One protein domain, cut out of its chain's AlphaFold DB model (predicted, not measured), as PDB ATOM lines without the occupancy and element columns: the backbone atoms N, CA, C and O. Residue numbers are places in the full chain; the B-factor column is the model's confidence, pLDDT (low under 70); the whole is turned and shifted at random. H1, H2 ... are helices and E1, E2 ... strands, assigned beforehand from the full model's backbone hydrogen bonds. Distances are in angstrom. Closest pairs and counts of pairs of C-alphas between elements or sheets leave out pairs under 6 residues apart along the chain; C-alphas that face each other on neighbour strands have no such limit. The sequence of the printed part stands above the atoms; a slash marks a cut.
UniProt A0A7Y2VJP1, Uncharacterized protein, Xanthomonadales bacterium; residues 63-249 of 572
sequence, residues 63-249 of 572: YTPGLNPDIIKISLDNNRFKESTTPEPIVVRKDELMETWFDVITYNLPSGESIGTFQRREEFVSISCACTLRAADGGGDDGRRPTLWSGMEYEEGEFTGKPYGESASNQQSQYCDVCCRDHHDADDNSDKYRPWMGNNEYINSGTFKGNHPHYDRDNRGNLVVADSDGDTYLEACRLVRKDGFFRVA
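This is residues 63 to 249 of the 572 residues of an uncharacterized protein of Xanthomonadales bacterium (UniProt A0A7Y2VJP1). A long, strongly twisted antiparallel sheet runs through the domain, with the hairpin E3 and E4 as its spine and E1 and E2 one after the other along one side of E3. One end of the sheet, with E1 and the turn of that hairpin, reaches away from the single short helix H1; towards the other end E4 bends, and E4, E5, E8 and E9 curl round H1, with the small hairpin E6 and E7 packed on E8. The printed part has 187 residues, with nine named strands and one named helix in the order E1 E2 E3 E4 E5 H1 E6 E7 E8 E9; it is mostly strand by its named elements, though these hold under half of its residues. It is only just compact, close to loose, with a radius of gyration of the C-alphas of 19.1 A, and elongated, spanning 61 by 38 by 29 A.

In the branched sheet, E3, residues 97 to 108, and E4, residues 116 to 134, form an antiparallel hairpin, with N 104 and O 122 2.8 A apart. E1, residues 80 to 84, and E2, residues 88 to 93, lie on one side of E3, with N 83 and O 105 3.0 A apart and N 90 and O 99 2.7 A apart; E4 lies on the other side. E2, E3, E4 and E5, residues 164 to 167, form a meander, each strand the antiparallel neighbour of the one before. E4 bends by 75 degrees at residue 131 and pairs with E5 over its residues 131 to 134, with N 132 and O 166 2.7 A apart. On the other side of E4 is E8, residues 232 to 242, with N 129 and O 235 2.9 A apart. E8 and edge strand E9, residues 245 to 248, form a hairpin, with N 242 and O 245 2.8 A apart. H1, residues 176 to 182, is on this sheet, which curls round it; the closest C-alphas of H1 and E5 are those of Cys 180 and Gly 165, 4.3 A apart. Every O i to N i+4 pair of H1 is within hydrogen-bond range. E6, residues 214 to 217, and E7, residues 223 to 226, form an antiparallel hairpin, a sheet of 2 strands, with N 216 and O 224 2.9 A apart. The closest C-alphas of E6 and E8 are those of Asp 216 and Tyr 233, 4.4 A apart.

E4 is the longest strand, 47.9 A from C-alpha 116 at (24.010, -38.102, -19.877) to C-alpha 134; E3 measures 37.2 A and E8 28.6 A. E1 begins at C-alpha 80, at (25.113, -30.342, -15.393), and E9 ends at C-alpha 248, at (47.546, -21.060, -28.711).

The two C-alphas farthest apart, those of Gly 112 and Gly 206, are 61.6 A apart. The printed part has no cut. The links E4 to E5, 29 residues, and H1 to E6, 31 residues, are long. The mean pLDDT of the printed part is 90.0, and residues 94 to 95 are under 70.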
ATOM      1  N   TYR A  63      26.192 -39.454 -23.672       87.06
ATOM      2  CA  TYR A  63      27.492 -39.393 -23.033       87.06
ATOM      3  C   TYR A  63      27.509 -40.342 -21.845       87.06
ATOM      4  O   TYR A  63      26.630 -40.289 -20.986       87.06
ATOM      5  N   THR A  64      28.503 -41.222 -21.795       92.62
ATOM      6  CA  THR A  64      28.767 -42.043 -20.613       92.62
ATOM      7  C   THR A  64      29.832 -41.332 -19.787       92.62
ATOM      8  O   THR A  64      30.955 -41.222 -20.276       92.62
ATOM      9  N   PRO A  65      29.494 -40.841 -18.580       93.19
ATOM     10  CA  PRO A  65      30.476 -40.262 -17.676       93.19
ATOM     11  C   PRO A  65      31.644 -41.205 -17.420       93.19
ATOM     12  O   PRO A  65      31.466 -42.429 -17.356       93.19
ATOM     13  N   GLY A  66      32.822 -40.623 -17.241       92.19
ATOM     14  CA  GLY A  66      34.001 -41.338 -16.798       92.19
ATOM     15  C   GLY A  66      33.807 -41.979 -15.426       92.19
ATOM     16  O   GLY A  66      32.854 -41.703 -14.689       92.19
ATOM     17  N   LEU A  67      34.710 -42.900 -15.107       92.19
ATOM     18  CA  LEU A  67      34.654 -43.654 -13.866       92.19
ATOM     19  C   LEU A  67      35.630 -43.078 -12.847       92.19
ATOM     20  O   LEU A  67      36.802 -42.840 -13.138       92.19
ATOM     21  N   ASN A  68      35.127 -42.942 -11.628       91.81
ATOM     22  CA  ASN A  68      35.940 -42.700 -10.453       91.81
ATOM     23  C   ASN A  68      36.948 -43.851 -10.233       91.81
ATOM     24  O   ASN A  68      36.604 -45.012 -10.484       91.81
ATOM     25  N   PRO A  69      38.131 -43.567  -9.666       90.81
ATOM     26  CA  PRO A  69      38.586 -42.245  -9.230       90.81
ATOM     27  C   PRO A  69      39.348 -41.465 -10.321       90.81
ATOM     28  O   PRO A  69      39.765 -40.329 -10.097       90.81
ATOM     29  N   ASP A  70      39.522 -42.054 -11.507       89.56
ATOM     30  CA  ASP A  70      40.368 -41.470 -12.544       89.56
ATOM     31  C   ASP A  70      39.748 -40.206 -13.149       89.56
ATOM     32  O   ASP A  70      40.397 -39.155 -13.229       89.56
ATOM     33  N   ILE A  71      38.467 -40.293 -13.507       94.50
ATOM     34  CA  ILE A  71      37.688 -39.195 -14.077       94.50
ATOM     35  C   ILE A  71      36.616 -38.803 -13.071       94.50
ATOM     36  O   ILE A  71      35.725 -39.592 -12.757       94.50
ATOM     37  N   ILE A  72      36.706 -37.569 -12.576       95.62
ATOM     38  CA  ILE A  72      35.800 -37.038 -11.563       95.62
ATOM     39  C   ILE A  72      34.879 -36.010 -12.189       95.62
ATOM     40  O   ILE A  72      35.313 -35.050 -12.824       95.62
ATOM     41  N   LYS A  73      33.579 -36.202 -11.972       94.94
ATOM     42  CA  LYS A  73      32.571 -35.224 -12.363       94.94
ATOM     43  C   LYS A  73      32.523 -34.075 -11.364       94.94
ATOM     44  O   LYS A  73      32.280 -34.271 -10.173       94.94
ATOM     45  N   ILE A  74      32.670 -32.865 -11.875       96.69
ATOM     46  CA  ILE A  74      32.492 -31.623 -11.136       96.69
ATOM     47  C   ILE A  74      31.125 -31.049 -11.500       96.69
ATOM     48  O   ILE A  74      30.813 -30.831 -12.672       96.69
ATOM     49  N   SER A  75      30.282 -30.840 -10.492       94.81
ATOM     50  CA  SER A  75      28.964 -30.227 -10.641       94.81
ATOM     51  C   SER A  75      29.086 -28.807 -11.187       94.81
ATOM     52  O   SER A  75      29.886 -28.013 -10.700       94.81
ATOM     53  N   LEU A  76      28.234 -28.479 -12.153       92.25
ATOM     54  CA  LEU A  76      27.986 -27.125 -12.650       92.25
ATOM     55  C   LEU A  76      26.584 -26.639 -12.249       92.25
ATOM     56  O   LEU A  76      26.053 -25.719 -12.860       92.25
ATOM     57  N   ASP A  77      25.970 -27.269 -11.243       88.62
ATOM     58  CA  ASP A  77      24.559 -27.136 -10.858       88.62
ATOM     59  C   ASP A  77      23.556 -27.634 -11.912       88.62
ATOM     60  O   ASP A  77      23.894 -27.989 -13.038       88.62
ATOM     61  N   ASN A  78      22.278 -27.717 -11.521       85.81
ATOM     62  CA  ASN A  78      21.158 -28.069 -12.403       85.81
ATOM     63  C   ASN A  78      21.358 -29.377 -13.195       85.81
ATOM     64  O   ASN A  78      20.973 -29.460 -14.360       85.81
ATOM     65  N   ASN A  79      21.936 -30.403 -12.554       89.50
ATOM     66  CA  ASN A  79      22.285 -31.697 -13.162       89.50
ATOM     67  C   ASN A  79      23.296 -31.608 -14.320       89.50
ATOM     68  O   ASN A  79      23.451 -32.563 -15.080       89.50
ATOM     69  N   ARG A  80      24.008 -30.490 -14.453       91.19
ATOM     70  CA  ARG A  80      25.113 -30.342 -15.393       91.19
ATOM     71  C   ARG A  80      26.421 -30.634 -14.691       91.19
ATOM     72  O   ARG A  80      26.599 -30.327 -13.513       91.19
ATOM     73  N   PHE A  81      27.329 -31.227 -15.439       94.56
ATOM     74  CA  PHE A  81      28.627 -31.641 -14.949       94.56
ATOM     75  C   PHE A  81      29.675 -31.352 -16.008       94.56
ATOM     76  O   PHE A  81      29.366 -31.317 -17.205       94.56
ATOM     77  N   LYS A  82      30.914 -31.195 -15.558       95.06
ATOM     78  CA  LYS A  82      32.079 -31.347 -16.414       95.06
ATOM     79  C   LYS A  82      33.098 -32.274 -15.789       95.06
ATOM     80  O   LYS A  82      33.152 -32.401 -14.571       95.06
ATOM     81  N   GLU A  83      33.911 -32.887 -16.624       95.75
ATOM     82  CA  GLU A  83      35.008 -33.750 -16.206       95.75
ATOM     83  C   GLU A  83      36.134 -33.674 -17.233       95.75
ATOM     84  O   GLU A  83      35.877 -33.444 -18.418       95.75
ATOM     85  N   SER A  84      37.367 -33.864 -16.777       96.31
ATOM     86  CA  SER A  84      38.527 -33.971 -17.658       96.31
ATOM     87  C   SER A  84      38.878 -35.437 -17.868       96.31
ATOM     88  O   SER A  84      38.841 -36.227 -16.922       96.31
ATOM     89  N   THR A  85      39.244 -35.809 -19.091       95.19
ATOM     90  CA  THR A  85      39.851 -37.118 -19.347       95.19
ATOM     91  C   THR A  85      41.230 -37.189 -18.699       95.19
ATOM     92  O   THR A  85      41.862 -36.164 -18.438       95.19
ATOM     93  N   THR A  86      41.725 -38.402 -18.463       92.50
ATOM     94  CA  THR A  86      43.099 -38.604 -17.997       92.50
ATOM     95  C   THR A  86      44.087 -38.040 -19.024       92.50
ATOM     96  O   THR A  86      43.950 -38.363 -20.206       92.50
ATOM     97  N   PRO A  87      45.056 -37.204 -18.613       93.81
ATOM     98  CA  PRO A  87      46.094 -36.724 -19.509       93.81
ATOM     99  C   PRO A  87      46.945 -37.851 -20.093       93.81
ATOM    100  O   PRO A  87      47.381 -38.751 -19.377       93.81
ATOM    101  N   GLU A  88      47.215 -37.766 -21.391       90.19
ATOM    102  CA  GLU A  88      48.027 -38.722 -22.144       90.19
ATOM    103  C   GLU A  88      49.341 -38.051 -22.576       90.19
ATOM    104  O   GLU A  88      49.391 -37.428 -23.644       90.19
ATOM    105  N   PRO A  89      50.407 -38.115 -21.754       90.69
ATOM    106  CA  PRO A  89      51.703 -37.580 -22.133       90.69
ATOM    107  C   PRO A  89      52.415 -38.504 -23.120       90.69
ATOM    108  O   PRO A  89      52.465 -39.725 -22.960       90.69
ATOM    109  N   ILE A  90      53.031 -37.895 -24.123       88.12
ATOM    110  CA  ILE A  90      53.894 -38.543 -25.099       88.12
ATOM    111  C   ILE A  90      55.232 -37.812 -25.170       88.12
ATOM    112  O   ILE A  90      55.317 -36.585 -25.158       88.12
ATOM    113  N   VAL A  91      56.304 -38.585 -25.296       84.38
ATOM    114  CA  VAL A  91      57.657 -38.083 -25.538       84.38
ATOM    115  C   VAL A  91      57.859 -37.993 -27.053       84.38
ATOM    116  O   VAL A  91      57.954 -39.021 -27.734       84.38
ATOM    117  N   VAL A  92      57.886 -36.770 -27.593       83.56
ATOM    118  CA  VAL A  92      57.906 -36.486 -29.045       83.56
ATOM    119  C   VAL A  92      59.317 -36.567 -29.609       83.56
ATOM    120  O   VAL A  92      59.570 -37.183 -30.648       83.56
ATOM    121  N   ARG A  93      60.261 -35.961 -28.897       75.12
ATOM    122  CA  ARG A  93      61.688 -36.100 -29.160       75.12
ATOM    123  C   ARG A  93      62.243 -36.960 -28.053       75.12
ATOM    124  O   ARG A  93      62.079 -36.570 -26.906       75.12
ATOM    125  N   LYS A  94      62.866 -38.091 -28.412       66.25
ATOM    126  CA  LYS A  94      63.409 -39.085 -27.476       66.25
ATOM    127  C   LYS A  94      64.072 -38.389 -26.278       66.25
ATOM    128  O   LYS A  94      65.185 -37.884 -26.407       66.25
ATOM    129  N   ASP A  95      63.322 -38.358 -25.182       65.00
ATOM    130  CA  ASP A  95      63.683 -37.879 -23.854       65.00
ATOM    131  C   ASP A  95      63.977 -36.356 -23.744       65.00
ATOM    132  O   ASP A  95      64.732 -35.929 -22.886       65.00
ATOM    133  N   GLU A  96      63.419 -35.494 -24.604       76.25
ATOM    134  CA  GLU A  96      63.689 -34.033 -24.545       76.25
ATOM    135  C   GLU A  96      62.434 -33.159 -24.616       76.25
ATOM    136  O   GLU A  96      62.361 -32.155 -23.917       76.25
ATOM    137  N   LEU A  97      61.464 -33.508 -25.464       87.25
ATOM    138  CA  LEU A  97      60.251 -32.711 -25.665       87.25
ATOM    139  C   LEU A  97      59.013 -33.581 -25.514       87.25
ATOM    140  O   LEU A  97      59.009 -34.752 -25.911       87.25
ATOM    141  N   MET A  98      57.965 -32.977 -24.979       89.31
ATOM    142  CA  MET A  98      56.765 -33.640 -24.516       89.31
ATOM    143  C   MET A  98      55.520 -32.956 -25.051       89.31
ATOM    144  O   MET A  98      55.502 -31.761 -25.346       89.31
ATOM    145  N   GLU A  99      54.478 -33.755 -25.186       93.12
ATOM    146  CA  GLU A  99      53.159 -33.331 -25.608       93.12
ATOM    147  C   GLU A  99      52.137 -34.101 -24.773       93.12
ATOM    148  O   GLU A  99      52.249 -35.313 -24.647       93.12
ATOM    149  N   THR A 100      51.164 -33.412 -24.191       95.19
ATOM    150  CA  THR A 100      50.185 -34.011 -23.280       95.19
ATOM    151  C   THR A 100      48.785 -33.626 -23.705       95.19
ATOM    152  O   THR A 100      48.466 -32.439 -23.789       95.19
ATOM    153  N   TRP A 101      47.953 -34.632 -23.960       94.31
ATOM    154  CA  TRP A 101      46.587 -34.468 -24.456       94.31
ATOM    155  C   TRP A 101      45.558 -34.731 -23.373       94.31
ATOM    156  O   TRP A 101      45.702 -35.687 -22.617       94.31
ATOM    157  N   PHE A 102      44.490 -33.942 -23.348       94.94
ATOM    158  CA  PHE A 102      43.286 -34.256 -22.584       94.94
ATOM    159  C   PHE A 102      42.087 -33.458 -23.104       94.94
ATOM    160  O   PHE A 102      42.231 -32.384 -23.690       94.94
ATOM    161  N   ASP A 103      40.894 -33.977 -22.845       93.81
ATOM    162  CA  ASP A 103      39.630 -33.321 -23.147       93.81
ATOM    163  C   ASP A 103      38.941 -32.895 -21.850       93.81
ATOM    164  O   ASP A 103      38.991 -33.607 -20.848       93.81
ATOM    165  N   VAL A 104      38.209 -31.786 -21.895       94.31
ATOM    166  CA  VAL A 104      37.216 -31.408 -20.883       94.31
ATOM    167  C   VAL A 104      35.838 -31.543 -21.504       94.31
ATOM    168  O   VAL A 104      35.548 -30.967 -22.558       94.31
ATOM    169  N   ILE A 105      34.980 -32.332 -20.868       91.44
ATOM    170  CA  ILE A 105      33.671 -32.692 -21.404       91.44
ATOM    171  C   ILE A 105      32.591 -32.177 -20.470       91.44
ATOM    172  O   ILE A 105      32.543 -32.550 -19.303       91.44
ATOM    173  N   THR A 106      31.687 -31.367 -21.013       90.88
ATOM    174  CA  THR A 106      30.496 -30.873 -20.318       90.88
ATOM    175  C   THR A 106      29.271 -31.632 -20.802       90.88
ATOM    176  O   THR A 106      29.057 -31.796 -22.010       90.88
ATOM    177  N   TYR A 107      28.429 -32.066 -19.871       90.75
ATOM    178  CA  TYR A 107      27.229 -32.850 -20.150       90.75
ATOM    179  C   TYR A 107      26.119 -32.566 -19.130       90.75
ATOM    180  O   TYR A 107      26.353 -32.041 -18.044       90.75
ATOM    181  N   ASN A 108      24.886 -32.916 -19.486       90.06
ATOM    182  CA  ASN A 108      23.743 -32.928 -18.575       90.06
ATOM    183  C   ASN A 108      23.436 -34.376 -18.184       90.06
ATOM    184  O   ASN A 108      23.233 -35.203 -19.069       90.06
ATOM    185  N   LEU A 109      23.380 -34.694 -16.895       90.44
ATOM    186  CA  LEU A 109      23.089 -36.031 -16.384       90.44
ATOM    187  C   LEU A 109      21.866 -35.973 -15.462       90.44
ATOM    188  O   LEU A 109      22.009 -35.637 -14.283       90.44
ATOM    189  N   PRO A 110      20.660 -36.286 -15.972       88.69
ATOM    190  CA  PRO A 110      19.449 -36.285 -15.164       88.69
ATOM    191  C   PRO A 110      19.579 -37.162 -13.913       88.69
ATOM    192  O   PRO A 110      20.222 -38.210 -13.918       88.69
ATOM    193  N   SER A 111      18.940 -36.733 -12.824       86.50
ATOM    194  CA  SER A 111      18.992 -37.452 -11.549       86.50
ATOM    195  C   SER A 111      18.494 -38.894 -11.691       86.50
ATOM    196  O   SER A 111      17.382 -39.127 -12.162       86.50
ATOM    197  N   GLY A 112      19.315 -39.848 -11.249       84.44
ATOM    198  CA  GLY A 112      19.022 -41.282 -11.309       84.44
ATOM    199  C   GLY A 112      19.446 -41.980 -12.604       84.44
ATOM    200  O   GLY A 112      19.308 -43.199 -12.677       84.44
ATOM    201  N   GLU A 113      19.987 -41.252 -13.584       88.12
ATOM    202  CA  GLU A 113      20.456 -41.817 -14.852       88.12
ATOM    203  C   GLU A 113      21.968 -42.089 -14.848       88.12
ATOM    204  O   GLU A 113      22.740 -41.439 -14.139       88.12
ATOM    205  N   SER A 114      22.400 -43.053 -15.668       88.25
ATOM    206  CA  SER A 114      23.821 -43.364 -15.912       88.25
ATOM    207  C   SER A 114      24.323 -42.893 -17.279       88.25
ATOM    208  O   SER A 114      25.516 -42.982 -17.553       88.25
ATOM    209  N   ILE A 115      23.420 -42.420 -18.140       88.06
ATOM    210  CA  ILE A 115      23.729 -41.876 -19.464       88.06
ATOM    211  C   ILE A 115      23.289 -40.416 -19.470       88.06
ATOM    212  O   ILE A 115      22.130 -40.098 -19.197       88.06
ATOM    213  N   GLY A 116      24.240 -39.528 -19.734       87.19
ATOM    214  CA  GLY A 116      24.010 -38.102 -19.877       87.19
ATOM    215  C   GLY A 116      23.806 -37.695 -21.332       87.19
ATOM    216  O   GLY A 116      23.965 -38.478 -22.262       87.19
ATOM    217  N   THR A 117      23.491 -36.425 -21.531       84.25
ATOM    218  CA  THR A 117      23.481 -35.768 -22.835       84.25
ATOM    219  C   THR A 117      24.705 -34.872 -22.956       84.25
ATOM    220  O   THR A 117      24.822 -33.880 -22.226       84.25
ATOM    221  N   PHE A 118      25.580 -35.187 -23.906       84.75
ATOM    222  CA  PHE A 118      26.743 -34.382 -24.266       84.75
ATOM    223  C   PHE A 118      26.349 -32.932 -24.591       84.75
ATOM    224  O   PHE A 118      25.378 -32.693 -25.316       84.75
ATOM    225  N   GLN A 119      27.111 -31.965 -24.078       81.38
ATOM    226  CA  GLN A 119      26.932 -30.540 -24.381       81.38
ATOM    227  C   GLN A 119      28.134 -29.967 -25.133       81.38
ATOM    228  O   GLN A 119      27.961 -29.379 -26.201       81.38
ATOM    229  N   ARG A 120      29.344 -30.137 -24.585       83.00
ATOM    230  CA  ARG A 120      30.573 -29.518 -25.098       83.00
ATOM    231  C   ARG A 120      31.771 -30.432 -24.866       83.00
ATOM    232  O   ARG A 120      31.822 -31.144 -23.868       83.00
ATOM    233  N   ARG A 121      32.734 -30.369 -25.782       86.56
ATOM    234  CA  ARG A 121      34.091 -30.890 -25.615       86.56
ATOM    235  C   ARG A 121      35.057 -29.758 -25.899       86.56
ATOM    236  O   ARG A 121      34.921 -29.103 -26.930       86.56
ATOM    237  N   GLU A 122      36.001 -29.562 -25.001       90.25
ATOM    238  CA  GLU A 122      37.164 -28.707 -25.189       90.25
ATOM    239  C   GLU A 122      38.382 -29.619 -25.231       90.25
ATOM    240  O   GLU A 122      38.632 -30.354 -24.282       90.25
ATOM    241  N   GLU A 123      39.081 -29.628 -26.359       90.44
ATOM    242  CA  GLU A 123      40.262 -30.462 -26.568       90.44
ATOM    243  C   GLU A 123      41.516 -29.618 -26.352       90.44
ATOM    244  O   GLU A 123      41.682 -28.571 -26.998       90.44
ATOM    245  N   PHE A 124      42.378 -30.088 -25.453       95.12
ATOM    246  CA  PHE A 124      43.611 -29.427 -25.055       95.12
ATOM    247  C   PHE A 124      44.824 -30.269 -25.422       95.12
ATOM    248  O   PHE A 124      44.825 -31.498 -25.314       95.12
ATOM    249  N   VAL A 125      45.889 -29.571 -25.797       95.81
ATOM    250  CA  VAL A 125      47.224 -30.151 -25.857       95.81
ATOM    251  C   VAL A 125      48.231 -29.165 -25.278       95.81
ATOM    252  O   VAL A 125      48.268 -28.001 -25.679       95.81
ATOM    253  N   SER A 126      49.035 -29.618 -24.322       96.50
ATOM    254  CA  SER A 126      50.193 -28.877 -23.820       96.50
ATOM    255  C   SER A 126      51.451 -29.428 -24.474       96.50
ATOM    256  O   SER A 126      51.627 -30.642 -24.502       96.50
ATOM    257  N   ILE A 127      52.312 -28.569 -25.019       95.88
ATOM    258  CA  ILE A 127      53.527 -28.994 -25.734       95.88
ATOM    259  C   ILE A 127      54.759 -28.239 -25.256       95.88
ATOM    260  O   ILE A 127      54.653 -27.052 -24.950       95.88
ATOM    261  N   SER A 128      55.921 -28.897 -25.277       93.56
ATOM    262  CA  SER A 128      57.222 -28.224 -25.241       93.56
ATOM    263  C   SER A 128      57.842 -28.126 -26.631       93.56
ATOM    264  O   SER A 128      57.816 -29.069 -27.430       93.56
ATOM    265  N   CYS A 129      58.435 -26.971 -26.914       94.00
ATOM    266  CA  CYS A 129      59.036 -26.650 -28.199       94.00
ATOM    267  C   CYS A 129      60.401 -25.996 -28.018       94.00
ATOM    268  O   CYS A 129      60.610 -25.206 -27.102       94.00
ATOM    269  N   ALA A 130      61.321 -26.288 -28.937       92.75
ATOM    270  CA  ALA A 130      62.492 -25.453 -29.143       92.75
ATOM    271  C   ALA A 130      62.172 -24.432 -30.241       92.75
ATOM    272  O   ALA A 130      61.730 -24.796 -31.341       92.75
ATOM    273  N   CYS A 131      62.415 -23.163 -29.948       95.75
ATOM    274  CA  CYS A 131      62.085 -22.042 -30.814       95.75
ATOM    275  C   CYS A 131      63.317 -21.153 -31.044       95.75
ATOM    276  O   CYS A 131      64.300 -21.208 -30.305       95.75
ATOM    277  N   THR A 132      63.282 -20.357 -32.109       96.81
ATOM    278  CA  THR A 132      64.262 -19.315 -32.428       96.81
ATOM    279  C   THR A 132      63.555 -17.969 -32.433       96.81
ATOM    280  O   THR A 132      62.628 -17.781 -33.217       96.81
ATOM    281  N   LEU A 133      63.987 -17.047 -31.578       96.69
ATOM    282  CA  LEU A 133      63.379 -15.738 -31.386       96.69
ATOM    283  C   LEU A 133      63.556 -14.869 -32.633       96.69
ATOM    284  O   LEU A 133      64.638 -14.817 -33.229       96.69
ATOM    285  N   ARG A 134      62.491 -14.166 -33.006       96.25
ATOM    286  CA  ARG A 134      62.445 -13.231 -34.125       96.25
ATOM    287  C   ARG A 134      61.878 -11.887 -33.702       96.25
ATOM    288  O   ARG A 134      60.879 -11.798 -32.985       96.25
ATOM    289  N   ALA A 135      62.521 -10.822 -34.166       94.19
ATOM    290  CA  ALA A 135      61.959  -9.482 -34.083       94.19
ATOM    291  C   ALA A 135      60.730  -9.350 -34.999       94.19
ATOM    292  O   ALA A 135      60.686  -9.956 -36.068       94.19
ATOM    293  N   ALA A 136      59.769  -8.511 -34.601       90.56
ATOM    294  CA  ALA A 136      58.614  -8.175 -35.434       90.56
ATOM    295  C   ALA A 136      59.063  -7.646 -36.810       90.56
ATOM    296  O   ALA A 136      59.941  -6.774 -36.885       90.56
ATOM    297  N   ASP A 137      58.444  -8.119 -37.888       82.19
ATOM    298  CA  ASP A 137      58.767  -7.703 -39.254       82.19
ATOM    299  C   ASP A 137      58.103  -6.366 -39.652       82.19
ATOM    300  O   ASP A 137      58.468  -5.742 -40.655       82.19
ATOM    301  N   GLY A 138      57.165  -5.887 -38.823       75.12
ATOM    302  CA  GLY A 138      56.435  -4.628 -39.002       75.12
ATOM    303  C   GLY A 138      55.250  -4.713 -39.972       75.12
ATOM    304  O   GLY A 138      54.618  -3.689 -40.246       75.12
ATOM    305  N   GLY A 139      54.944  -5.904 -40.487       73.44
ATOM    306  CA  GLY A 139      53.845  -6.213 -41.400       73.44
ATOM    307  C   GLY A 139      52.494  -6.408 -40.711       73.44
ATOM    308  O   GLY A 139      51.466  -6.309 -41.374       73.44
ATOM    309  N   GLY A 140      52.483  -6.610 -39.390       74.25
ATOM    310  CA  GLY A 140      51.254  -6.760 -38.604       74.25
ATOM    311  C   GLY A 140      50.728  -8.194 -38.502       74.25
ATOM    312  O   GLY A 140      49.783  -8.413 -37.754       74.25
ATOM    313  N   ASP A 141      51.363  -9.150 -39.186       80.31
ATOM    314  CA  ASP A 141      50.951 -10.560 -39.266       80.31
ATOM    315  C   ASP A 141      52.017 -11.533 -38.710       80.31
ATOM    316  O   ASP A 141      52.029 -12.714 -39.054       80.31
ATOM    317  N   ASP A 142      52.906 -11.043 -37.836       89.12
ATOM    318  CA  ASP A 142      54.021 -11.804 -37.245       89.12
ATOM    319  C   ASP A 142      53.540 -12.987 -36.380       89.12
ATOM    320  O   ASP A 142      54.094 -14.085 -36.427       89.12
ATOM    321  N   GLY A 143      52.466 -12.781 -35.615       93.06
ATOM    322  CA  GLY A 143      51.856 -13.806 -34.772       93.06
ATOM    323  C   GLY A 143      50.500 -13.372 -34.225       93.06
ATOM    324  O   GLY A 143      50.100 -12.211 -34.341       93.06
ATOM    325  N   ARG A 144      49.763 -14.304 -33.619       94.31
ATOM    326  CA  ARG A 144      48.406 -14.046 -33.107       94.31
ATOM    327  C   ARG A 144      48.364 -13.699 -31.637       94.31
ATOM    328  O   ARG A 144      49.161 -14.207 -30.872       94.31
ATOM    329  N   ARG A 145      47.405 -12.884 -31.211       94.62
ATOM    330  CA  ARG A 145      47.026 -12.763 -29.791       94.62
ATOM    331  C   ARG A 145      46.533 -14.111 -29.232       94.62
ATOM    332  O   ARG A 145      46.176 -14.988 -30.028       94.62
ATOM    333  N   PRO A 146      46.489 -14.297 -27.897       95.81
ATOM    334  CA  PRO A 146      45.949 -15.521 -27.316       95.81
ATOM    335  C   PRO A 146      44.525 -15.796 -27.799       95.81
ATOM    336  O   PRO A 146      43.736 -14.882 -28.031       95.81
ATOM    337  N   THR A 147      44.204 -17.080 -27.935       95.31
ATOM    338  CA  THR A 147      42.832 -17.551 -28.134       95.31
ATOM    339  C   THR A 147      42.136 -17.600 -26.782       95.31
ATOM    340  O   THR A 147      42.638 -18.229 -25.850       95.31
ATOM    341  N   LEU A 148      41.002 -16.915 -26.661       93.31
ATOM    342  CA  LEU A 148      40.376 -16.616 -25.374       93.31
ATOM    343  C   LEU A 148      38.987 -17.221 -25.281       93.31
ATOM    344  O   LEU A 148      38.216 -17.192 -26.234       93.31
ATOM    345  N   TRP A 149      38.651 -17.742 -24.109       90.88
ATOM    346  CA  TRP A 149      37.311 -18.226 -23.828       90.88
ATOM    347  C   TRP A 149      36.353 -17.053 -23.577       90.88
ATOM    348  O   TRP A 149      36.559 -16.289 -22.635       90.88
ATOM    349  N   SER A 150      35.291 -16.905 -24.374       85.81
ATOM    350  CA  SER A 150      34.319 -15.804 -24.217       85.81
ATOM    351  C   SER A 150      33.103 -16.154 -23.351       85.81
ATOM    352  O   SER A 150      32.209 -15.331 -23.164       85.81
ATOM    353  N   GLY A 151      33.051 -17.374 -22.809       80.38
ATOM    354  CA  GLY A 151      31.894 -17.913 -22.085       80.38
ATOM    355  C   GLY A 151      31.088 -18.911 -22.913       80.38
ATOM    356  O   GLY A 151      30.490 -19.830 -22.360       80.38
ATOM    357  N   MET A 152      31.120 -18.785 -24.239       78.56
ATOM    358  CA  MET A 152      30.360 -19.650 -25.147       78.56
ATOM    359  C   MET A 152      31.259 -20.465 -26.070       78.56
ATOM    360  O   MET A 152      31.002 -21.650 -26.295       78.56
ATOM    361  N   GLU A 153      32.303 -19.834 -26.596       83.62
ATOM    362  CA  GLU A 153      33.289 -20.454 -27.468       83.62
ATOM    363  C   GLU A 153      34.669 -19.817 -27.269       83.62
ATOM    364  O   GLU A 153      34.813 -18.787 -26.610       83.62
ATOM    365  N   TYR A 154      35.689 -20.451 -27.843       88.94
ATOM    366  CA  TYR A 154      37.004 -19.841 -27.971       88.94
ATOM    367  C   TYR A 154      37.007 -18.850 -29.133       88.94
ATOM    368  O   TYR A 154      36.659 -19.205 -30.260       88.94
ATOM    369  N   GLU A 155      37.443 -17.626 -28.873       90.75
ATOM    370  CA  GLU A 155      37.654 -16.584 -29.869       90.75
ATOM    371  C   GLU A 155      39.132 -16.561 -30.261       90.75
ATOM    372  O   GLU A 155      40.014 -16.381 -29.420       90.75
ATOM    373  N   GLU A 156      39.413 -16.802 -31.543       91.38
ATOM    374  CA  GLU A 156      40.779 -16.791 -32.071       91.38
ATOM    375  C   GLU A 156      41.348 -15.370 -32.023       91.38
ATOM    376  O   GLU A 156      40.749 -14.433 -32.557       91.38
ATOM    377  N   GLY A 157      42.528 -15.218 -31.424       90.62
ATOM    378  CA  GLY A 157      43.200 -13.929 -31.353       90.62
ATOM    379  C   GLY A 157      43.608 -13.405 -32.731       90.62
ATOM    380  O   GLY A 157      44.043 -14.150 -33.618       90.62
ATOM    381  N   GLU A 158      43.478 -12.094 -32.923       91.81
ATOM    382  CA  GLU A 158      43.881 -11.424 -34.160       91.81
ATOM    383  C   GLU A 158      45.397 -11.494 -34.388       91.81
ATOM    384  O   GLU A 158      46.185 -11.587 -33.444       91.81
ATOM    385  N   PHE A 159      45.799 -11.443 -35.657       92.62
ATOM    386  CA  PHE A 159      47.193 -11.214 -36.013       92.62
ATOM    387  C   PHE A 159      47.610  -9.800 -35.602       92.62
ATOM    388  O   PHE A 159      46.841  -8.847 -35.739       92.62
ATOM    389  N   THR A 160      48.817  -9.682 -35.060       92.56
ATOM    390  CA  THR A 160      49.403  -8.401 -34.676       92.56
ATOM    391  C   THR A 160      50.906  -8.417 -34.932       92.56
ATOM    392  O   THR A 160      51.552  -9.462 -34.874       92.56
ATOM    393  N   GLY A 161      51.477  -7.238 -35.179       91.81
ATOM    394  CA  GLY A 161      52.925  -7.072 -35.250       91.81
ATOM    395  C   GLY A 161      53.512  -7.161 -33.848       91.81
ATOM    396  O   GLY A 161      53.192  -6.329 -32.995       91.81
ATOM    397  N   LYS A 162      54.315  -8.187 -33.594       93.25
ATOM    398  CA  LYS A 162      54.933  -8.472 -32.296       93.25
ATOM    399  C   LYS A 162      56.132  -9.402 -32.495       93.25
ATOM    400  O   LYS A 162      56.256  -9.995 -33.567       93.25
ATOM    401  N   PRO A 163      57.022  -9.535 -31.500       94.75
ATOM    402  CA  PRO A 163      57.981 -10.628 -31.497       94.75
ATOM    403  C   PRO A 163      57.298 -11.974 -31.718       94.75
ATOM    404  O   PRO A 163      56.149 -12.160 -31.319       94.75
ATOM    405  N   TYR A 164      58.012 -12.894 -32.344       96.12
ATOM    406  CA  TYR A 164      57.537 -14.249 -32.583       96.12
ATOM    407  C   TYR A 164      58.711 -15.220 -32.548       96.12
ATOM    408  O   TYR A 164      59.874 -14.815 -32.502       96.12
ATOM    409  N   GLY A 165      58.409 -16.507 -32.594       96.19
ATOM    410  CA  GLY A 165      59.384 -17.570 -32.711       96.19
ATOM    411  C   GLY A 165      59.212 -18.372 -33.990       96.19
ATOM    412  O   GLY A 165      58.108 -18.589 -34.489       96.19
ATOM    413  N   GLU A 166      60.322 -18.898 -34.485       96.06
ATOM    414  CA  GLU A 166      60.338 -19.954 -35.490       96.06
ATOM    415  C   GLU A 166      60.681 -21.289 -34.831       96.06
ATOM    416  O   GLU A 166      61.589 -21.376 -34.007       96.06
ATOM    417  N   SER A 167      59.990 -22.351 -35.227       94.75
ATOM    418  CA  SER A 167      60.305 -23.720 -34.821       94.75
ATOM    419  C   SER A 167      61.768 -24.059 -35.136       94.75
ATOM    420  O   SER A 167      62.200 -24.016 -36.291       94.75
ATOM    421  N   ALA A 168      62.557 -24.387 -34.108       90.19
ATOM    422  CA  ALA A 168      64.002 -24.601 -34.244       90.19
ATOM    423  C   ALA A 168      64.366 -26.010 -34.751       90.19
ATOM    424  O   ALA A 168      65.532 -26.302 -35.031       90.19
ATOM    425  N   SER A 169      63.387 -26.912 -34.845       84.44
ATOM    426  CA  SER A 169      63.595 -28.318 -35.186       84.44
ATOM    427  C   SER A 169      62.379 -28.892 -35.906       84.44
ATOM    428  O   SER A 169      61.247 -28.516 -35.635       84.44
ATOM    429  N   ASN A 170      62.601 -29.868 -36.785       81.94
ATOM    430  CA  ASN A 170      61.534 -30.682 -37.378       81.94
ATOM    431  C   ASN A 170      61.299 -32.010 -36.629       81.94
ATOM    432  O   ASN A 170      60.524 -32.846 -37.087       81.94
ATOM    433  N   GLN A 171      61.998 -32.225 -35.510       85.81
ATOM    434  CA  GLN A 171      61.863 -33.381 -34.614       85.81
ATOM    435  C   GLN A 171      61.199 -32.960 -33.295       85.81
ATOM    436  O   GLN A 171      61.702 -33.264 -32.217       85.81
ATOM    437  N   GLN A 172      60.125 -32.186 -33.388       90.44
ATOM    438  CA  GLN A 172      59.301 -31.743 -32.264       90.44
ATOM    439  C   GLN A 172      57.826 -31.824 -32.659       90.44
ATOM    440  O   GLN A 172      57.520 -32.304 -33.755       90.44
ATOM    441  N   SER A 173      56.916 -31.408 -31.774       92.31
ATOM    442  CA  SER A 173      55.483 -31.456 -32.071       92.31
ATOM    443  C   SER A 173      55.175 -30.730 -33.381       92.31
ATOM    444  O   SER A 173      55.729 -29.665 -33.664       92.31
ATOM    445  N   GLN A 174      54.238 -31.271 -34.164       91.50
ATOM    446  CA  GLN A 174      53.723 -30.592 -35.361       91.50
ATOM    447  C   GLN A 174      53.078 -29.235 -35.036       91.50
ATOM    448  O   GLN A 174      52.873 -28.413 -35.927       91.50
ATOM    449  N   TYR A 175      52.743 -29.002 -33.766       95.50
ATOM    450  CA  TYR A 175      52.149 -27.764 -33.284       95.50
ATOM    451  C   TYR A 175      53.183 -26.717 -32.867       95.50
ATOM    452  O   TYR A 175      52.802 -25.577 -32.595       95.50
ATOM    453  N   CYS A 176      54.481 -27.044 -32.879       96.56
ATOM    454  CA  CYS A 176      55.517 -26.087 -32.507       96.56
ATOM    455  C   CYS A 176      55.621 -24.893 -33.458       96.56
ATOM    456  O   CYS A 176      55.957 -23.805 -33.009       96.56
ATOM    457  N   ASP A 177      55.251 -25.040 -34.732       95.44
ATOM    458  CA  ASP A 177      55.184 -23.897 -35.653       95.44
ATOM    459  C   ASP A 177      54.138 -22.863 -35.199       95.44
ATOM    460  O   ASP A 177      54.350 -21.661 -35.328       95.44
ATOM    461  N   VAL A 178      53.003 -23.321 -34.660       96.31
ATOM    462  CA  VAL A 178      51.935 -22.445 -34.150       96.31
ATOM    463  C   VAL A 178      52.296 -21.903 -32.770       96.31
ATOM    464  O   VAL A 178      52.112 -20.714 -32.532       96.31
ATOM    465  N   CYS A 179      52.847 -22.745 -31.895       97.62
ATOM    466  CA  CYS A 179      53.312 -22.350 -30.568       97.62
ATOM    467  C   CYS A 179      54.396 -21.271 -30.636       97.62
ATOM    468  O   CYS A 179      54.164 -20.172 -30.144       97.62
ATOM    469  N   CYS A 180      55.514 -21.523 -31.328       97.56
ATOM    470  CA  CYS A 180      56.598 -20.544 -31.437       97.56
ATOM    471  C   CYS A 180      56.108 -19.240 -32.088       97.56
ATOM    472  O   CYS A 180      56.424 -18.159 -31.606       97.56
ATOM    473  N   ARG A 181      55.297 -19.311 -33.154       96.75
ATOM    474  CA  ARG A 181      54.811 -18.102 -33.838       96.75
ATOM    475  C   ARG A 181      53.911 -17.253 -32.940       96.75
ATOM    476  O   ARG A 181      54.028 -16.030 -32.920       96.75
ATOM    477  N   ASP A 182      52.968 -17.885 -32.245       97.25
ATOM    478  CA  ASP A 182      51.904 -17.152 -31.569       97.25
ATOM    479  C   ASP A 182      52.238 -16.833 -30.101       97.25
ATOM    480  O   ASP A 182      51.805 -15.786 -29.639       97.25
ATOM    481  N   HIS A 183      53.040 -17.626 -29.378       96.62
ATOM    482  CA  HIS A 183      53.245 -17.504 -27.919       96.62
ATOM    483  C   HIS A 183      54.205 -16.380 -27.474       96.62
ATOM    484  O   HIS A 183      55.178 -16.576 -26.757       96.62
ATOM    485  N   HIS A 184      53.915 -15.160 -27.910       95.50
ATOM    486  CA  HIS A 184      54.633 -13.939 -27.549       95.50
ATOM    487  C   HIS A 184      53.651 -12.820 -27.233       95.50
ATOM    488  O   HIS A 184      52.569 -12.745 -27.814       95.50
ATOM    489  N   ASP A 185      54.033 -11.891 -26.369       94.31
ATOM    490  CA  ASP A 185      53.192 -10.747 -26.041       94.31
ATOM    491  C   ASP A 185      53.540  -9.507 -26.876       94.31
ATOM    492  O   ASP A 185      54.692  -9.249 -27.225       94.31
ATOM    493  N   ALA A 186      52.512  -8.725 -27.208       91.38
ATOM    494  CA  ALA A 186      52.663  -7.436 -27.881       91.38
ATOM    495  C   ALA A 186      52.988  -6.302 -26.883       91.38
ATOM    496  O   ALA A 186      52.625  -6.376 -25.710       91.38
ATOM    497  N   ASP A 187      53.609  -5.210 -27.344       90.69
ATOM    498  CA  ASP A 187      53.897  -4.010 -26.530       90.69
ATOM    499  C   ASP A 187      52.701  -3.061 -26.392       90.69
ATOM    500  O   ASP A 187      52.726  -1.902 -26.814       90.69
ATOM    501  N   ASP A 188      51.617  -3.561 -25.820       86.69
ATOM    502  CA  ASP A 188      50.399  -2.795 -25.585       86.69
ATOM    503  C   ASP A 188      49.597  -3.348 -24.394       86.69
ATOM    504  O   ASP A 188      50.023  -4.269 -23.701       86.69
ATOM    505  N   ASN A 189      48.415  -2.784 -24.155       79.19
ATOM    506  CA  ASN A 189      47.503  -3.235 -23.100       79.19
ATOM    507  C   ASN A 189      46.538  -4.335 -23.587       79.19
ATOM    508  O   ASN A 189      45.412  -4.408 -23.098       79.19
ATOM    509  N   SER A 190      46.923  -5.124 -24.596       82.31
ATOM    510  CA  SER A 190      46.126  -6.259 -25.065       82.31
ATOM    511  C   SER A 190      46.051  -7.386 -24.046       82.31
ATOM    512  O   SER A 190      46.840  -7.441 -23.102       82.31
ATOM    513  N   ASP A 191      45.191  -8.362 -24.339       89.75
ATOM    514  CA  ASP A 191      45.282  -9.688 -23.741       89.75
ATOM    515  C   ASP A 191      46.691 -10.271 -23.932       89.75
ATOM    516  O   ASP A 191      47.296 -10.145 -25.006       89.75
ATOM    517  N   LYS A 192      47.202 -10.870 -22.855       91.81
ATOM    518  CA  LYS A 192      48.523 -11.501 -22.757       91.81
ATOM    519  C   LYS A 192      48.377 -13.002 -22.586       91.81
ATOM    520  O   LYS A 192      47.309 -13.453 -22.166       91.81
ATOM    521  N   TYR A 193      49.430 -13.761 -22.864       93.56
ATOM    522  CA  TYR A 193      49.447 -15.209 -22.621       93.56
ATOM    523  C   TYR A 193      49.513 -15.565 -21.135       93.56
ATOM    524  O   TYR A 193      48.918 -16.555 -20.715       93.56
ATOM    525  N   ARG A 194      50.148 -14.701 -20.332       87.50
ATOM    526  CA  ARG A 194      50.275 -14.833 -18.873       87.50
ATOM    527  C   ARG A 194      49.748 -13.577 -18.154       87.50
ATOM    528  O   ARG A 194      50.522 -12.837 -17.538       87.50
ATOM    529  N   PRO A 195      48.437 -13.283 -18.240       86.06
ATOM    530  CA  PRO A 195      47.844 -12.027 -17.762       86.06
ATOM    531  C   PRO A 195      47.910 -11.817 -16.239       86.06
ATOM    532  O   PRO A 195      47.679 -10.702 -15.780       86.06
ATOM    533  N   TRP A 196      48.225 -12.851 -15.455       82.25
ATOM    534  CA  TRP A 196      48.413 -12.760 -14.000       82.25
ATOM    535  C   TRP A 196      49.814 -12.286 -13.583       82.25
ATOM    536  O   TRP A 196      50.021 -11.983 -12.409       82.25
ATOM    537  N   MET A 197      50.777 -12.209 -14.510       78.69
ATOM    538  CA  MET A 197      52.109 -11.673 -14.212       78.69
ATOM    539  C   MET A 197      52.066 -10.165 -13.969       78.69
ATOM    540  O   MET A 197      51.324  -9.425 -14.621       78.69
ATOM    541  N   GLY A 198      52.923  -9.680 -13.069       78.44
ATOM    542  CA  GLY A 198      53.089  -8.246 -12.862       78.44
ATOM    543  C   GLY A 198      53.698  -7.556 -14.089       78.44
ATOM    544  O   GLY A 198      54.576  -8.095 -14.755       78.44
ATOM    545  N   ASN A 199      53.313  -6.305 -14.365       79.81
ATOM    546  CA  ASN A 199      53.873  -5.520 -15.485       79.81
ATOM    547  C   ASN A 199      55.411  -5.376 -15.448       79.81
ATOM    548  O   ASN A 199      56.029  -5.062 -16.461       79.81
ATOM    549  N   ASN A 200      56.036  -5.552 -14.281       82.69
ATOM    550  CA  ASN A 200      57.488  -5.533 -14.098       82.69
ATOM    551  C   ASN A 200      58.188  -6.830 -14.538       82.69
ATOM    552  O   ASN A 200      59.417  -6.850 -14.555       82.69
ATOM    553  N   GLU A 201      57.435  -7.880 -14.865       85.44
ATOM    554  CA  GLU A 201      57.954  -9.161 -15.358       85.44
ATOM    555  C   GLU A 201      58.125  -9.174 -16.883       85.44
ATOM    556  O   GLU A 201      58.848 -10.012 -17.408       85.44
ATOM    557  N   TYR A 202      57.520  -8.219 -17.593       89.38
ATOM    558  CA  TYR A 202      57.649  -8.065 -19.040       89.38
ATOM    559  C   TYR A 202      58.917  -7.289 -19.417       89.38
ATOM    560  O   TYR A 202      59.380  -6.402 -18.687       89.38
ATOM    561  N   ILE A 203      59.460  -7.575 -20.601       90.88
ATOM    562  CA  ILE A 203      60.617  -6.865 -21.148       90.88
ATOM    563  C   ILE A 203      60.256  -5.379 -21.289       90.88
ATOM    564  O   ILE A 203      59.312  -5.000 -21.976       90.88
ATOM    565  N   ASN A 204      61.005  -4.496 -20.634       90.38
ATOM    566  CA  ASN A 204      60.618  -3.086 -20.496       90.38
ATOM    567  C   ASN A 204      61.260  -2.140 -21.531       90.38
ATOM    568  O   ASN A 204      60.959  -0.943 -21.548       90.38
ATOM    569  N   SER A 205      62.157  -2.644 -22.381       89.38
ATOM    570  CA  SER A 205      62.915  -1.847 -23.349       89.38
ATOM    571  C   SER A 205      63.428  -2.691 -24.522       89.38
ATOM    572  O   SER A 205      63.384  -3.914 -24.483       89.38
ATOM    573  N   GLY A 206      63.918  -2.029 -25.573       89.38
ATOM    574  CA  GLY A 206      64.501  -2.695 -26.742       89.38
ATOM    575  C   GLY A 206      63.472  -3.221 -27.746       89.38
ATOM    576  O   GLY A 206      62.295  -2.871 -27.695       89.38
ATOM    577  N   THR A 207      63.950  -4.036 -28.689       89.62
ATOM    578  CA  THR A 207      63.160  -4.604 -29.799       89.62
ATOM    579  C   THR A 207      62.033  -5.519 -29.319       89.62
ATOM    580  O   THR A 207      60.997  -5.605 -29.967       89.62
ATOM    581  N   PHE A 208      62.221  -6.161 -28.166       93.38
ATOM    582  CA  PHE A 208      61.299  -7.138 -27.583       93.38
ATOM    583  C   PHE A 208      60.462  -6.564 -26.434       93.38
ATOM    584  O   PHE A 208      59.908  -7.317 -25.638       93.38
ATOM    585  N   LYS A 209      60.383  -5.233 -26.313       91.69
ATOM    586  CA  LYS A 209      59.584  -4.567 -25.277       91.69
ATOM    587  C   LYS A 209      58.142  -5.089 -25.282       91.69
ATOM    588  O   LYS A 209      57.579  -5.326 -26.342       91.69
ATOM    589  N   GLY A 210      57.562  -5.265 -24.100       90.19
ATOM    590  CA  GLY A 210      56.202  -5.758 -23.897       90.19
ATOM    591  C   GLY A 210      56.029  -7.268 -24.039       90.19
ATOM    592  O   GLY A 210      55.003  -7.780 -23.603       90.19
ATOM    593  N   ASN A 211      57.023  -7.982 -24.575       93.12
ATOM    594  CA  ASN A 211      57.030  -9.437 -24.573       93.12
ATOM    595  C   ASN A 211      57.334  -9.962 -23.160       93.12
ATOM    596  O   ASN A 211      58.123  -9.352 -22.425       93.12
ATOM    597  N   HIS A 212      56.738 -11.088 -22.771       91.12
ATOM    598  CA  HIS A 212      57.241 -11.818 -21.612       91.12
ATOM    599  C   HIS A 212      58.634 -12.390 -21.936       91.12
ATOM    600  O   HIS A 212      58.948 -12.607 -23.107       91.12
ATOM    601  N   PRO A 213      59.515 -12.570 -20.941       91.56
ATOM    602  CA  PRO A 213      60.858 -13.067 -21.187       91.56
ATOM    603  C   PRO A 213      60.843 -14.563 -21.504       91.56
ATOM    604  O   PRO A 213      60.244 -15.358 -20.779       91.56
ATOM    605  N   HIS A 214      61.581 -14.923 -22.548       92.88
ATOM    606  CA  HIS A 214      61.851 -16.293 -22.971       92.88
ATOM    607  C   HIS A 214      63.264 -16.688 -22.552       92.88
ATOM    608  O   HIS A 214      64.139 -15.824 -22.459       92.88
ATOM    609  N   TYR A 215      63.506 -17.973 -22.296       91.88
ATOM    610  CA  TYR A 215      64.791 -18.437 -21.774       91.88
ATOM    611  C   TYR A 215      65.317 -19.668 -22.514       91.88
ATOM    612  O   TYR A 215      64.568 -20.565 -22.904       91.88
ATOM    613  N   ASP A 216      66.638 -19.728 -22.634       90.56
ATOM    614  CA  ASP A 216      67.399 -20.950 -22.904       90.56
ATOM    615  C   ASP A 216      68.372 -21.186 -21.746       90.56
ATOM    616  O   ASP A 216      68.381 -20.453 -20.753       90.56
ATOM    617  N   ARG A 217      69.214 -22.208 -21.857       88.19
ATOM    618  CA  ARG A 217      70.259 -22.511 -20.887       88.19
ATOM    619  C   ARG A 217      71.637 -22.206 -21.455       88.19
ATOM    620  O   ARG A 217      71.957 -22.548 -22.593       88.19
ATOM    621  N   ASP A 218      72.499 -21.594 -20.647       87.00
ATOM    622  CA  ASP A 218      73.906 -21.423 -21.007       87.00
ATOM    623  C   ASP A 218      74.666 -22.763 -20.993       87.00
ATOM    624  O   ASP A 218      74.123 -23.836 -20.736       87.00
ATOM    625  N   ASN A 219      75.976 -22.724 -21.249       83.19
ATOM    626  CA  ASN A 219      76.817 -23.926 -21.220       83.19
ATOM    627  C   ASN A 219      76.988 -24.544 -19.813       83.19
ATOM    628  O   ASN A 219      77.637 -25.581 -19.693       83.19
ATOM    629  N   ARG A 220      76.475 -23.895 -18.764       81.56
ATOM    630  CA  ARG A 220      76.483 -24.352 -17.369       81.56
ATOM    631  C   ARG A 220      75.083 -24.743 -16.884       81.56
ATOM    632  O   ARG A 220      74.942 -25.064 -15.713       81.56
ATOM    633  N   GLY A 221      74.079 -24.713 -17.759       83.25
ATOM    634  CA  GLY A 221      72.703 -25.047 -17.413       83.25
ATOM    635  C   GLY A 221      71.920 -23.926 -16.727       83.25
ATOM    636  O   GLY A 221      70.781 -24.156 -16.328       83.25
ATOM    637  N   ASN A 222      72.480 -22.718 -16.605       86.62
ATOM    638  CA  ASN A 222      71.758 -21.582 -16.029       86.62
ATOM    639  C   ASN A 222      70.774 -21.018 -17.049       86.62
ATOM    640  O   ASN A 222      71.144 -20.849 -18.212       86.62
ATOM    641  N   LEU A 223      69.572 -20.650 -16.600       89.06
ATOM    642  CA  LEU A 223      68.630 -19.907 -17.434       89.06
ATOM    643  C   LEU A 223      69.235 -18.564 -17.858       89.06
ATOM    644  O   LEU A 223      69.696 -17.777 -17.028       89.06
ATOM    645  N   VAL A 224      69.205 -18.305 -19.160       91.00
ATOM    646  CA  VAL A 224      69.615 -17.054 -19.791       91.00
ATOM    647  C   VAL A 224      68.468 -16.579 -20.664       91.00
ATOM    648  O   VAL A 224      67.894 -17.358 -21.419       91.00
ATOM    649  N   VAL A 225      68.122 -15.301 -20.525       91.94
ATOM    650  CA  VAL A 225      67.072 -14.673 -21.330       91.94
ATOM    651  C   VAL A 225      67.493 -14.692 -22.801       91.94
ATOM    652  O   VAL A 225      68.609 -14.284 -23.117       91.94
ATOM    653  N   ALA A 226      66.596 -15.129 -23.681       92.50
ATOM    654  CA  ALA A 226      66.695 -14.906 -25.118       92.50
ATOM    655  C   ALA A 226      66.182 -13.489 -25.416       92.50
ATOM    656  O   ALA A 226      64.985 -13.216 -25.307       92.50
ATOM    657  N   ASP A 227      67.093 -12.565 -25.721       91.12
ATOM    658  CA  ASP A 227      66.797 -11.133 -25.873       91.12
ATOM    659  C   ASP A 227      67.292 -10.541 -27.199       91.12
ATOM    660  O   ASP A 227      67.186  -9.329 -27.429       91.12
ATOM    661  N   SER A 228      67.808 -11.397 -28.083       92.94
ATOM    662  CA  SER A 228      68.342 -11.037 -29.389       92.94
ATOM    663  C   SER A 228      67.678 -11.836 -30.515       92.94
ATOM    664  O   SER A 228      67.338 -13.010 -30.387       92.94
ATOM    665  N   ASP A 229      67.493 -11.181 -31.663       95.00
ATOM    666  CA  ASP A 229      66.987 -11.829 -32.876       95.00
ATOM    667  C   ASP A 229      67.918 -12.981 -33.289       95.00
ATOM    668  O   ASP A 229      69.118 -12.783 -33.497       95.00
ATOM    669  N   GLY A 230      67.361 -14.187 -33.402       94.81
ATOM    670  CA  GLY A 230      68.106 -15.414 -33.671       94.81
ATOM    671  C   GLY A 230      68.522 -16.229 -32.454       94.81
ATOM    672  O   GLY A 230      69.054 -17.322 -32.663       94.81
ATOM    673  N   ASP A 231      68.258 -15.768 -31.232       94.38
ATOM    674  CA  ASP A 231      68.474 -16.577 -30.031       94.38
ATOM    675  C   ASP A 231      67.545 -17.794 -30.013       94.38
ATOM    676  O   ASP A 231      66.396 -17.724 -30.446       94.38
ATOM    677  N   THR A 232      68.031 -18.922 -29.505       92.88
ATOM    678  CA  THR A 232      67.186 -20.085 -29.217       92.88
ATOM    679  C   THR A 232      66.541 -19.947 -27.846       92.88
ATOM    680  O   THR A 232      67.080 -19.258 -26.986       92.88
ATOM    681  N   TYR A 233      65.386 -20.580 -27.647       93.38
ATOM    682  CA  TYR A 233      64.712 -20.681 -26.351       93.38
ATOM    683  C   TYR A 233      63.799 -21.910 -26.303       93.38
ATOM    684  O   TYR A 233      63.461 -22.496 -27.340       93.38
ATOM    685  N   LEU A 234      63.419 -22.308 -25.089       91.62
ATOM    686  CA  LEU A 234      62.402 -23.329 -24.853       91.62
ATOM    687  C   LEU A 234      61.056 -22.668 -24.572       91.62
ATOM    688  O   LEU A 234      60.988 -21.660 -23.873       91.62
ATOM    689  N   GLU A 235      60.000 -23.264 -25.104       93.81
ATOM    690  CA  GLU A 235      58.640 -22.748 -25.019       93.81
ATOM    691  C   GLU A 235      57.672 -23.834 -24.558       93.81
ATOM    692  O   GLU A 235      57.827 -24.998 -24.939       93.81
ATOM    693  N   ALA A 236      56.663 -23.447 -23.777       94.62
ATOM    694  CA  ALA A 236      55.601 -24.330 -23.312       94.62
ATOM    695  C   ALA A 236      54.233 -23.720 -23.625       94.62
ATOM    696  O   ALA A 236      53.821 -22.765 -22.975       94.62
ATOM    697  N   CYS A 237      53.493 -24.302 -24.569       97.06
ATOM    698  CA  CYS A 237      52.202 -23.763 -25.003       97.06
ATOM    699  C   CYS A 237      51.035 -24.662 -24.614       97.06
ATOM    700  O   CYS A 237      51.098 -25.877 -24.808       97.06
ATOM    701  N   ARG A 238      49.919 -24.050 -24.206       96.94
ATOM    702  CA  ARG A 238      48.584 -24.653 -24.231       96.94
ATOM    703  C   ARG A 238      47.928 -24.344 -25.566       96.94
ATOM    704  O   ARG A 238      47.755 -23.181 -25.935       96.94
ATOM    705  N   LEU A 239      47.498 -25.380 -26.272       97.25
ATOM    706  CA  LEU A 239      46.683 -25.237 -27.465       97.25
ATOM    707  C   LEU A 239      45.271 -25.756 -27.226       97.25
ATOM    708  O   LEU A 239      45.067 -26.788 -26.591       97.25
ATOM    709  N   VAL A 240      44.308 -25.037 -27.791       95.12
ATOM    710  CA  VAL A 240      42.884 -25.374 -27.793       95.12
ATOM    711  C   VAL A 240      42.414 -25.586 -29.217       95.12
ATOM    712  O   VAL A 240      42.870 -24.902 -30.143       95.12
ATOM    713  N   ARG A 241      41.499 -26.532 -29.427       88.00
ATOM    714  CA  ARG A 241      40.877 -26.687 -30.744       88.00
ATOM    715  C   ARG A 241      39.852 -25.570 -30.978       88.00
ATOM    716  O   ARG A 241      38.935 -25.384 -30.186       88.00
ATOM    717  N   LYS A 242      39.978 -24.874 -32.106       83.19
ATOM    718  CA  LYS A 242      39.009 -23.909 -32.638       83.19
ATOM    719  C   LYS A 242      38.867 -24.091 -34.150       83.19
ATOM    720  O   LYS A 242      39.844 -24.091 -34.894       83.19
ATOM    721  N   ASP A 243      37.634 -24.306 -34.600       78.06
ATOM    722  CA  ASP A 243      37.230 -24.490 -36.000       78.06
ATOM    723  C   ASP A 243      38.045 -25.570 -36.738       78.06
ATOM    724  O   ASP A 243      38.360 -25.465 -37.922       78.06
ATOM    725  N   GLY A 244      38.396 -26.637 -36.011       77.81
ATOM    726  CA  GLY A 244      39.181 -27.765 -36.519       77.81
ATOM    727  C   GLY A 244      40.701 -27.587 -36.436       77.81
ATOM    728  O   GLY A 244      41.419 -28.569 -36.628       77.81
ATOM    729  N   PHE A 245      41.199 -26.403 -36.078       84.81
ATOM    730  CA  PHE A 245      42.626 -26.108 -35.931       84.81
ATOM    731  C   PHE A 245      43.007 -25.937 -34.464       84.81
ATOM    732  O   PHE A 245      42.205 -25.479 -33.661       84.81
ATOM    733  N   PHE A 246      44.242 -26.278 -34.108       92.38
ATOM    734  CA  PHE A 246      44.782 -25.906 -32.806       92.38
ATOM    735  C   PHE A 246      45.287 -24.466 -32.830       92.38
ATOM    736  O   PHE A 246      45.968 -24.052 -33.776       92.38
ATOM    737  N   ARG A 247      44.935 -23.714 -31.788       96.12
ATOM    738  CA  ARG A 247      45.348 -22.329 -31.559       96.12
ATOM    739  C   ARG A 247      45.931 -22.189 -30.166       96.12
ATOM    740  O   ARG A 247      45.469 -22.859 -29.250       96.12
ATOM    741  N   VAL A 248      46.926 -21.319 -30.015       97.88
ATOM    742  CA  VAL A 248      47.546 -21.060 -28.711       97.88
ATOM    743  C   VAL A 248      46.571 -20.255 -27.854       97.88
ATOM    744  O   VAL A 248      46.136 -19.172 -28.259       97.88
ATOM    745  N   ALA A 249      46.199 -20.808 -26.705       96.56
ATOM    746  CA  ALA A 249      45.400 -20.130 -25.689       96.56
ATOM    747  C   ALA A 249      46.309 -19.479 -24.642       96.56
ATOM    748  O   ALA A 249      47.527 -19.612 -24.712       96.56
TER     749      ALA A 249